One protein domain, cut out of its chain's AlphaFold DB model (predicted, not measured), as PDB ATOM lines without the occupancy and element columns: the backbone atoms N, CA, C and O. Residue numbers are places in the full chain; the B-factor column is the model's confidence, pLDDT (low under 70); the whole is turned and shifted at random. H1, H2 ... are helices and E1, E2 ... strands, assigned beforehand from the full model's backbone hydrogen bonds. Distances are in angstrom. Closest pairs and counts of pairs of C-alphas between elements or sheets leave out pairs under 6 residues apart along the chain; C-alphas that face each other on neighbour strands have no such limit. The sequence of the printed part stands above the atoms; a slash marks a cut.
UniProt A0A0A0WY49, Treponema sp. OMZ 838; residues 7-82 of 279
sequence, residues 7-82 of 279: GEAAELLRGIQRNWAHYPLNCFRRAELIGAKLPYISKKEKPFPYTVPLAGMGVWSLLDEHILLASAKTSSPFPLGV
ATOM      1  N   GLY A   7       6.818   7.961  -1.392       98.06
ATOM      2  CA  GLY A   7       6.141   6.666  -1.289       98.06
ATOM      3  C   GLY A   7       4.680   6.819  -0.876       98.06
ATOM      4  O   GLY A   7       3.800   6.336  -1.583       98.06
ATOM      5  N   GLU A   8       4.443   7.579   0.193       98.38
ATOM      6  CA  GLU A   8       3.107   7.861   0.730       98.38
ATOM      7  C   GLU A   8       2.206   8.543  -0.310       98.38
ATOM      8  O   GLU A   8       1.067   8.130  -0.502       98.38
ATOM      9  N   ALA A   9       2.715   9.531  -1.058       98.25
ATOM     10  CA  ALA A   9       1.942  10.167  -2.131       98.25
ATOM     11  C   ALA A   9       1.487   9.166  -3.204       98.25
ATOM     12  O   ALA A   9       0.339   9.197  -3.649       98.25
ATOM     13  N   ALA A  10       2.385   8.270  -3.622       98.19
ATOM     14  CA  ALA A  10       2.070   7.269  -4.631       98.19
ATOM     15  C   ALA A  10       1.085   6.210  -4.099       98.19
ATOM     16  O   ALA A  10       0.235   5.733  -4.849       98.19
ATOM     17  N   GLU A  11       1.171   5.852  -2.816       98.25
ATOM     18  CA  GLU A  11       0.215   4.964  -2.144       98.25
ATOM     19  C   GLU A  11      -1.179   5.584  -2.051       98.25
ATOM     20  O   GLU A  11      -2.146   4.911  -2.398       98.25
ATOM     21  N   LEU A  12      -1.281   6.868  -1.690       98.31
ATOM     22  CA  LEU A  12      -2.554   7.595  -1.663       98.31
ATOM     23  C   LEU A  12      -3.259   7.559  -3.027       98.31
ATOM     24  O   LEU A  12      -4.449   7.271  -3.099       98.31
ATOM     25  N   LEU A  13      -2.525   7.804  -4.117       98.38
ATOM     26  CA  LEU A  13      -3.084   7.751  -5.472       98.38
ATOM     27  C   LEU A  13      -3.498   6.326  -5.871       98.38
ATOM     28  O   LEU A  13      -4.618   6.119  -6.343       98.38
ATOM     29  N   ARG A  14      -2.628   5.327  -5.656       97.31
ATOM     30  CA  ARG A  14      -2.935   3.917  -5.972       97.31
ATOM     31  C   ARG A  14      -4.105   3.366  -5.156       97.31
ATOM     32  O   ARG A  14      -4.827   2.516  -5.662       97.31
ATOM     33  N   GLY A  15      -4.288   3.851  -3.928       97.06
ATOM     34  CA  GLY A  15      -5.414   3.488  -3.068       97.06
ATOM     35  C   GLY A  15      -6.768   3.971  -3.590       97.06
ATOM     36  O   GLY A  15      -7.788   3.405  -3.220       97.06
ATOM     37  N   ILE A  16      -6.786   4.980  -4.468       96.88
ATOM     38  CA  ILE A  16      -8.009   5.484  -5.105       96.88
ATOM     39  C   ILE A  16      -8.273   4.748  -6.426       96.88
ATOM     40  O   ILE A  16      -9.376   4.261  -6.646       96.88
ATOM     41  N   GLN A  17      -7.278   4.679  -7.320       96.25
ATOM     42  CA  GLN A  17      -7.379   3.944  -8.588       96.25
ATOM     43  C   GLN A  17      -6.007   3.656  -9.211       96.25
ATOM     44  O   GLN A  17      -4.977   4.173  -8.778       96.25
ATOM     45  N   ARG A  18      -5.995   2.860 -10.288       95.88
ATOM     46  CA  ARG A  18      -4.770   2.430 -10.977       95.88
ATOM     47  C   ARG A  18      -4.101   3.527 -11.815       95.88
ATOM     48  O   ARG A  18      -2.898   3.733 -11.676       95.88
ATOM     49  N   ASN A  19      -4.831   4.165 -12.732       97.25
ATOM     50  CA  ASN A  19      -4.222   5.021 -13.758       97.25
ATOM     51  C   ASN A  19      -4.269   6.495 -13.363       97.25
ATOM     52  O   ASN A  19      -5.317   7.013 -12.972       97.25
ATOM     53  N   TRP A  20      -3.136   7.170 -13.536       97.88
ATOM     54  CA  TRP A  20      -2.944   8.552 -13.119       97.88
ATOM     55  C   TRP A  20      -2.047   9.300 -14.100       97.88
ATOM     56  O   TRP A  20      -0.885   8.944 -14.298       97.88
ATOM     57  N   ALA A  21      -2.576  10.372 -14.678       97.19
ATOM     58  CA  ALA A  21      -1.835  11.329 -15.476       97.19
ATOM     59  C   ALA A  21      -1.345  12.483 -14.592       97.19
ATOM     60  O   ALA A  21      -2.117  13.080 -13.843       97.19
ATOM     61  N   HIS A  22      -0.056  12.803 -14.676       96.88
ATOM     62  CA  HIS A  22       0.518  13.933 -13.951       96.88
ATOM     63  C   HIS A  22       0.355  15.225 -14.760       96.88
ATOM     64  O   HIS A  22       0.895  15.321 -15.863       96.88
ATOM     65  N   TYR A  23      -0.342  16.215 -14.204       96.56
ATOM     66  CA  TYR A  23      -0.360  17.583 -14.716       96.56
ATOM     67  C   TYR A  23       0.767  18.385 -14.041       96.56
ATOM     68  O   TYR A  23       0.727  18.550 -12.822       96.56
ATOM     69  N   PRO A  24       1.780  18.873 -14.772       94.50
ATOM     70  CA  PRO A  24       2.952  19.500 -14.166       94.50
ATOM     71  C   PRO A  24       2.657  20.942 -13.728       94.50
ATOM     72  O   PRO A  24       2.691  21.852 -14.548       94.50
ATOM     73  N   LEU A  25       2.386  21.143 -12.433       95.50
ATOM     74  CA  LEU A  25       2.154  22.468 -11.846       95.50
ATOM     75  C   LEU A  25       3.372  22.959 -11.051       95.50
ATOM     76  O   LEU A  25       4.024  23.906 -11.470       95.50
ATOM     77  N   ASN A  26       3.703  22.289  -9.940       94.69
ATOM     78  CA  ASN A  26       4.823  22.634  -9.058       94.69
ATOM     79  C   ASN A  26       5.695  21.410  -8.731       94.69
ATOM     80  O   ASN A  26       5.344  20.265  -9.021       94.69
ATOM     81  N   CYS A  27       6.841  21.655  -8.084       96.19
ATOM     82  CA  CYS A  27       7.708  20.618  -7.508       96.19
ATOM     83  C   CYS A  27       8.117  19.512  -8.507       96.19
ATOM     84  O   CYS A  27       8.151  18.332  -8.150       96.19
ATOM     85  N   PHE A  28       8.456  19.894  -9.748       95.69
ATOM     86  CA  PHE A  28       8.636  19.000 -10.905       95.69
ATOM     87  C   PHE A  28       9.435  17.725 -10.610       95.69
ATOM     88  O   PHE A  28       8.930  16.626 -10.816       95.69
ATOM     89  N   ARG A  29      10.640  17.847 -10.034       96.81
ATOM     90  CA  ARG A  29      11.486  16.681  -9.724       96.81
ATOM     91  C   ARG A  29      10.841  15.732  -8.711       96.81
ATOM     92  O   ARG A  29      10.951  14.517  -8.838       96.81
ATOM     93  N   ARG A  30      10.159  16.263  -7.693       97.50
ATOM     94  CA  ARG A  30       9.442  15.443  -6.703       97.50
ATOM     95  C   ARG A  30       8.241  14.755  -7.346       97.50
ATOM     96  O   ARG A  30       8.018  13.576  -7.085       97.50
ATOM     97  N   ALA A  31       7.515  15.463  -8.207       97.31
ATOM     98  CA  ALA A  31       6.394  14.904  -8.946       97.31
ATOM     99  C   ALA A  31       6.836  13.787  -9.910       97.31
ATOM    100  O   ALA A  31       6.200  12.739  -9.958       97.31
ATOM    101  N   GLU A  32       7.964  13.941 -10.606       96.50
ATOM    102  CA  GLU A  32       8.548  12.877 -11.434       96.50
ATOM    103  C   GLU A  32       8.863  11.619 -10.618       96.50
ATOM    104  O   GLU A  32       8.526  10.512 -11.038       96.50
ATOM    105  N   LEU A  33       9.442  11.774  -9.422       97.94
ATOM    106  CA  LEU A  33       9.748  10.649  -8.533       97.94
ATOM    107  C   LEU A  33       8.488   9.944  -8.005       97.94
ATOM    108  O   LEU A  33       8.494   8.723  -7.850       97.94
ATOM    109  N   ILE A  34       7.411  10.688  -7.737       98.00
ATOM    110  CA  ILE A  34       6.101  10.109  -7.394       98.00
ATOM    111  C   ILE A  34       5.533   9.367  -8.608       98.00
ATOM    112  O   ILE A  34       5.147   8.206  -8.488       98.00
ATOM    113  N   GLY A  35       5.545   9.995  -9.787       96.94
ATOM    114  CA  GLY A  35       5.063   9.414 -11.040       96.94
ATOM    115  C   GLY A  35       5.787   8.123 -11.425       96.94
ATOM    116  O   GLY A  35       5.142   7.176 -11.861       96.94
ATOM    117  N   ALA A  36       7.096   8.031 -11.177       97.12
ATOM    118  CA  ALA A  36       7.888   6.819 -11.399       97.12
ATOM    119  C   ALA A  36       7.457   5.627 -10.518       97.12
ATOM    120  O   ALA A  36       7.779   4.485 -10.836       97.12
ATOM    121  N   LYS A  37       6.726   5.872  -9.421       97.94
ATOM    122  CA  LYS A  37       6.130   4.830  -8.568       97.94
ATOM    123  C   LYS A  37       4.681   4.486  -8.948       97.94
ATOM    124  O   LYS A  37       4.088   3.611  -8.315       97.94
ATOM    125  N   LEU A  38       4.080   5.168  -9.919       97.50
ATOM    126  CA  LEU A  38       2.728   4.878 -10.407       97.50
ATOM    127  C   LEU A  38       2.784   3.934 -11.623       97.50
ATOM    128  O   LEU A  38       3.823   3.842 -12.279       97.50
ATOM    129  N   PRO A  39       1.688   3.220 -11.946       95.44
ATOM    130  CA  PRO A  39       1.624   2.410 -13.158       95.44
ATOM    131  C   PRO A  39       1.969   3.221 -14.412       95.44
ATOM    132  O   PRO A  39       1.451   4.318 -14.619       95.44
ATOM    133  N   TYR A  40       2.833   2.664 -15.261       94.19
ATOM    134  CA  TYR A  40       3.275   3.330 -16.483       94.19
ATOM    135  C   TYR A  40       2.112   3.552 -17.458       94.19
ATOM    136  O   TYR A  40       1.385   2.617 -17.805       94.19
ATOM    137  N   ILE A  41       1.993   4.784 -17.952       92.56
ATOM    138  CA  ILE A  41       1.060   5.171 -19.008       92.56
ATOM    139  C   ILE A  41       1.858   5.474 -20.276       92.56
ATOM    140  O   ILE A  41       2.737   6.337 -20.293       92.56
ATOM    141  N   SER A  42       1.560   4.740 -21.347       90.81
ATOM    142  CA  SER A  42       2.284   4.867 -22.610       90.81
ATOM    143  C   SER A  42       2.031   6.218 -23.273       90.81
ATOM    144  O   SER A  42       0.894   6.542 -23.606       90.81
ATOM    145  N   LYS A  43       3.116   6.947 -23.554       89.06
ATOM    146  CA  LYS A  43       3.111   8.190 -24.346       89.06
ATOM    147  C   LYS A  43       3.255   7.953 -25.855       89.06
ATOM    148  O   LYS A  43       3.343   8.915 -26.607       89.06
ATOM    149  N   LYS A  44       3.342   6.688 -26.290       94.81
ATOM    150  CA  LYS A  44       3.470   6.352 -27.713       94.81
ATOM    151  C   LYS A  44       2.209   6.762 -28.459       94.81
ATOM    152  O   LYS A  44       1.107   6.555 -27.938       94.81
ATOM    153  N   GLU A  45       2.409   7.250 -29.674       97.62
ATOM    154  CA  GLU A  45       1.348   7.467 -30.649       97.62
ATOM    155  C   GLU A  45       0.520   6.194 -30.861       97.62
ATOM    156  O   GLU A  45       1.006   5.071 -30.663       97.62
ATOM    157  N   LYS A  46      -0.759   6.380 -31.183       97.44
ATOM    158  CA  LYS A  46      -1.725   5.303 -31.397       97.44
ATOM    159  C   LYS A  46      -2.042   5.161 -32.886       97.44
ATOM    160  O   LYS A  46      -2.188   6.176 -33.561       97.44
ATOM    161  N   PRO A  47      -2.179   3.937 -33.414       97.38
ATOM    162  CA  PRO A  47      -2.762   3.761 -34.738       97.38
ATOM    163  C   PRO A  47      -4.248   4.145 -34.704       97.38
ATOM    164  O   PRO A  47      -4.850   4.172 -33.633       97.38
ATOM    165  N   PHE A  48      -4.849   4.400 -35.862       97.00
ATOM    166  CA  PHE A  48      -6.303   4.431 -36.010       97.00
ATOM    167  C   PHE A  48      -6.748   3.197 -36.819       97.00
ATOM    168  O   PHE A  48      -6.125   2.916 -37.846       97.00
ATOM    169  N   PRO A  49      -7.787   2.449 -36.394       96.19
ATOM    170  CA  PRO A  49      -8.598   2.660 -35.190       96.19
ATOM    171  C   PRO A  49      -7.839   2.349 -33.886       96.19
ATOM    172  O   PRO A  49      -6.927   1.521 -33.863       96.19
ATOM    173  N   TYR A  50      -8.237   3.003 -32.790       96.50
ATOM    174  CA  TYR A  50      -7.706   2.749 -31.448       96.50
ATOM    175  C   TYR A  50      -8.827   2.435 -30.458       96.50
ATOM    176  O   TYR A  50      -9.740   3.230 -30.272       96.50
ATOM    177  N   THR A  51      -8.721   1.304 -29.767       95.56
ATOM    178  CA  THR A  51      -9.666   0.914 -28.716       95.56
ATOM    179  C   THR A  51      -9.181   1.425 -27.363       95.56
ATOM    180  O   THR A  51      -8.185   0.943 -26.814       95.56
ATOM    181  N   VAL A  52      -9.894   2.399 -26.802       95.25
ATOM    182  CA  VAL A  52      -9.537   3.011 -25.515       95.25
ATOM    183  C   VAL A  52      -9.854   2.047 -24.359       95.25
ATOM    184  O   VAL A  52     -10.952   1.486 -24.317       95.25
ATOM    185  N   PRO A  53      -8.941   1.810 -23.401       93.31
ATOM    186  CA  PRO A  53      -9.260   1.014 -22.217       93.31
ATOM    187  C   PRO A  53     -10.392   1.642 -21.389       93.31
ATOM    188  O   PRO A  53     -10.396   2.851 -21.190       93.31
ATOM    189  N   LEU A  54     -11.304   0.821 -20.851       92.12
ATOM    190  CA  LEU A  54     -12.403   1.298 -19.986       92.12
ATOM    191  C   LEU A  54     -11.940   1.674 -18.569       92.12
ATOM    192  O   LEU A  54     -12.655   2.339 -17.826       92.12
ATOM    193  N   ALA A  55     -10.719   1.284 -18.188       91.69
ATOM    194  CA  ALA A  55     -10.141   1.666 -16.908       91.69
ATOM    195  C   ALA A  55      -9.994   3.194 -16.816       91.69
ATOM    196  O   ALA A  55      -9.292   3.797 -17.629       91.69
ATOM    197  N   GLY A  56     -10.600   3.794 -15.786       91.50
ATOM    198  CA  GLY A  56     -10.609   5.244 -15.580       91.50
ATOM    199  C   GLY A  56      -9.215   5.880 -15.596       91.50
ATOM    200  O   GLY A  56      -8.227   5.255 -15.201       91.50
ATOM    201  N   MET A  57      -9.144   7.134 -16.050       96.56
ATOM    202  CA  MET A  57      -7.913   7.916 -16.184       96.56
ATOM    203  C   MET A  57      -7.969   9.161 -15.300       96.56
ATOM    204  O   MET A  57      -8.604  10.157 -15.635       96.56
ATOM    205  N   GLY A  58      -7.293   9.108 -14.157       97.62
ATOM    206  CA  GLY A  58      -7.272  10.203 -13.191       97.62
ATOM    207  C   GLY A  58      -6.218  11.240 -13.545       97.62
ATOM    208  O   GLY A  58      -5.270  10.954 -14.278       97.62
ATOM    209  N   VAL A  59      -6.335  12.433 -12.971       97.75
ATOM    210  CA  VAL A  59      -5.316  13.486 -13.054       97.75
ATOM    211  C   VAL A  59      -4.831  13.860 -11.663       97.75
ATOM    212  O   VAL A  59      -5.617  13.892 -10.718       97.75
ATOM    213  N   TRP A  60      -3.544  14.154 -11.521       98.12
ATOM    214  CA  TRP A  60      -2.985  14.644 -10.266       98.12
ATOM    215  C   TRP A  60      -1.863  15.655 -10.496       98.12
ATOM    216  O   TRP A  60      -1.246  15.693 -11.559       98.12
ATOM    217  N   SER A  61      -1.602  16.473  -9.482       98.12
ATOM    218  CA  SER A  61      -0.514  17.445  -9.461       98.12
ATOM    219  C   SER A  61      -0.065  17.745  -8.032       98.12
ATOM    220  O   SER A  61      -0.787  17.466  -7.071       98.12
ATOM    221  N   LEU A  62       1.120  18.335  -7.888       98.31
ATOM    222  CA  LEU A  62       1.587  18.895  -6.624       98.31
ATOM    223  C   LEU A  62       1.237  20.381  -6.563       98.31
ATOM    224  O   LEU A  62       1.569  21.134  -7.478       98.31
ATOM    225  N   LEU A  63       0.576  20.788  -5.477       97.44
ATOM    226  CA  LEU A  63       0.394  22.203  -5.147       97.44
ATOM    227  C   LEU A  63       1.655  22.742  -4.462       97.44
ATOM    228  O   LEU A  63       2.093  23.843  -4.780       97.44
ATOM    229  N   ASP A  64       2.269  21.930  -3.601       97.06
ATOM    230  CA  ASP A  64       3.563  22.173  -2.961       97.06
ATOM    231  C   ASP A  64       4.261  20.834  -2.616       97.06
ATOM    232  O   ASP A  64       3.877  19.763  -3.093       97.06
ATOM    233  N   GLU A  65       5.318  20.875  -1.802       96.81
ATOM    234  CA  GLU A  65       6.117  19.707  -1.404       96.81
ATOM    235  C   GLU A  65       5.368  18.641  -0.576       96.81
ATOM    236  O   GLU A  65       5.795  17.475  -0.548       96.81
ATOM    237  N   HIS A  66       4.249  19.011   0.050       97.56
ATOM    238  CA  HIS A  66       3.483  18.200   0.998       97.56
ATOM    239  C   HIS A  66       1.981  18.125   0.691       97.56
ATOM    240  O   HIS A  66       1.258  17.379   1.359       97.56
ATOM    241  N   ILE A  67       1.495  18.854  -0.314       98.00
ATOM    242  CA  ILE A  67       0.091  18.885  -0.720       98.00
ATOM    243  C   ILE A  67      -0.041  18.490  -2.189       98.00
ATOM    244  O   ILE A  67       0.515  19.123  -3.086       98.00
ATOM    245  N   LEU A  68      -0.847  17.457  -2.437       97.25
ATOM    246  CA  LEU A  68      -1.212  17.018  -3.782       97.25
ATOM    247  C   LEU A  68      -2.708  17.227  -4.048       97.25
ATOM    248  O   LEU A  68      -3.547  17.010  -3.163       97.25
ATOM    249  N   LEU A  69      -3.038  17.622  -5.273       97.44
ATOM    250  CA  LEU A  69      -4.395  17.679  -5.814       97.44
ATOM    251  C   LEU A  69      -4.585  16.493  -6.761       97.44
ATOM    252  O   LEU A  69      -3.700  16.206  -7.564       97.44
ATOM    253  N   ALA A  70      -5.720  15.805  -6.677       97.69
ATOM    254  CA  ALA A  70      -6.028  14.687  -7.559       97.69
ATOM    255  C   ALA A  70      -7.532  14.590  -7.822       97.69
ATOM    256  O   ALA A  70      -8.329  14.834  -6.919       97.69
ATOM    257  N   SER A  71      -7.897  14.187  -9.038       97.44
ATOM    258  CA  SER A  71      -9.257  13.790  -9.398       97.44
ATOM    259  C   SER A  71      -9.232  12.437 -10.097       97.44
ATOM    260  O   SER A  71      -8.602  12.282 -11.143       97.44
ATOM    261  N   ALA A  72      -9.923  11.461  -9.511       96.44
ATOM    262  CA  ALA A  72     -10.120  10.134 -10.096       96.44
ATOM    263  C   ALA A  72     -11.083  10.170 -11.292       96.44
ATOM    264  O   ALA A  72     -10.886   9.467 -12.280       96.44
ATOM    265  N   LYS A  73     -12.105  11.033 -11.209       94.31
ATOM    266  CA  LYS A  73     -13.101  11.250 -12.260       94.31
ATOM    267  C   LYS A  73     -12.676  12.432 -13.126       94.31
ATOM    268  O   LYS A  73     -12.471  13.538 -12.623       94.31
ATOM    269  N   THR A  74     -12.538  12.195 -14.420       94.31
ATOM    270  CA  THR A  74     -12.161  13.195 -15.425       94.31
ATOM    271  C   THR A  74     -13.149  13.133 -16.586       94.31
ATOM    272  O   THR A  74     -13.864  12.147 -16.754       94.31
ATOM    273  N   SER A  75     -13.215  14.202 -17.377       90.31
ATOM    274  CA  SER A  75     -14.116  14.300 -18.532       90.31
ATOM    275  C   SER A  75     -13.597  13.589 -19.787       90.31
ATOM    276  O   SER A  75     -14.315  13.518 -20.778       90.31
ATOM    277  N   SER A  76     -12.362  13.078 -19.771       93.94
ATOM    278  CA  SER A  76     -11.741  12.400 -20.909       93.94
ATOM    279  C   SER A  76     -11.055  11.113 -20.455       93.94
ATOM    280  O   SER A  76     -10.375  11.119 -19.426       93.94
ATOM    281  N   PRO A  77     -11.156  10.017 -21.228       95.50
ATOM    282  CA  PRO A  77     -10.433   8.786 -20.923       95.50
ATOM    283  C   PRO A  77      -8.931   8.887 -21.227       95.50
ATOM    284  O   PRO A  77      -8.159   7.986 -20.892       95.50
ATOM    285  N   PHE A  78      -8.495   9.965 -21.881       96.75
ATOM    286  CA  PHE A  78      -7.106  10.147 -22.265       96.75
ATOM    287  C   PHE A  78      -6.287  10.806 -21.152       96.75
ATOM    288  O   PHE A  78      -6.781  11.688 -20.445       96.75
ATOM    289  N   PRO A  79      -5.002  10.438 -20.993       95.94
ATOM    290  CA  PRO A  79      -4.105  11.127 -20.074       95.94
ATOM    291  C   PRO A  79      -4.054  12.625 -20.391       95.94
ATOM    292  O   PRO A  79      -3.675  13.013 -21.494       95.94
ATOM    293  N   LEU A  80      -4.440  13.460 -19.422       95.56
ATOM    294  CA  LEU A  80      -4.566  14.920 -19.584       95.56
ATOM    295  C   LEU A  80      -5.502  15.352 -20.727       95.56
ATOM    296  O   LEU A  80      -5.356  16.452 -21.249       95.56
ATOM    297  N   GLY A  81      -6.440  14.493 -21.128       95.00
ATOM    298  CA  GLY A  81      -7.349  14.771 -22.234       95.00
ATOM    299  C   GLY A  81      -6.708  14.723 -23.621       95.00
ATOM    300  O   GLY A  81      -7.318  15.203 -24.563       95.00
ATOM    301  N   VAL A  82      -5.500  14.159 -23.760       96.00
ATOM    302  CA  VAL A  82      -4.734  14.187 -25.015       96.00
ATOM    303  C   VAL A  82      -4.489  12.785 -25.566       96.00
ATOM    304  O   VAL A  82      -3.909  11.930 -24.891       96.00
TER     305      VAL A  82
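This is residues 7 to 82 of the 279 residues of a protein of Treponema sp. OMZ 838 (UniProt A0A0A0WY49). Helices H1 and H2 cover one face of the sheet E1 E2 E3; residues 44 to 51 stick out. The printed part has 76 residues, under half in named elements, H1 E1 H2 E2 E3; sheet and class are mixed. It is compact, radius of gyration of the C-alphas 12.6 A, spanning 41 by 22 by 20 A.

E2, residues 57 to 62, is parallel to E1, residues 19 to 22, with N 21 and O 58 within hydrogen-bond range, 2.8 A. With E3, residues 68 to 71, it forms an antiparallel hairpin, N 59 to O 71, 2.9 A. H1, residues 7 to 16, and H2, residues 28 to 35, touch, C-alphas 10 and 34 closest, 5.7 A. The strand-helix-strand unit E1 H2 E2 has a left-handed crossover. H2 has every O i to N i+4 pair within range, H1 5 of 6.

H1 begins at C-alpha 7, (6.141, 6.666, -1.289); E3 ends at C-alpha 71, (-9.257, 13.790, -9.398).

The printed part has no cut; link H2 to E2 is long.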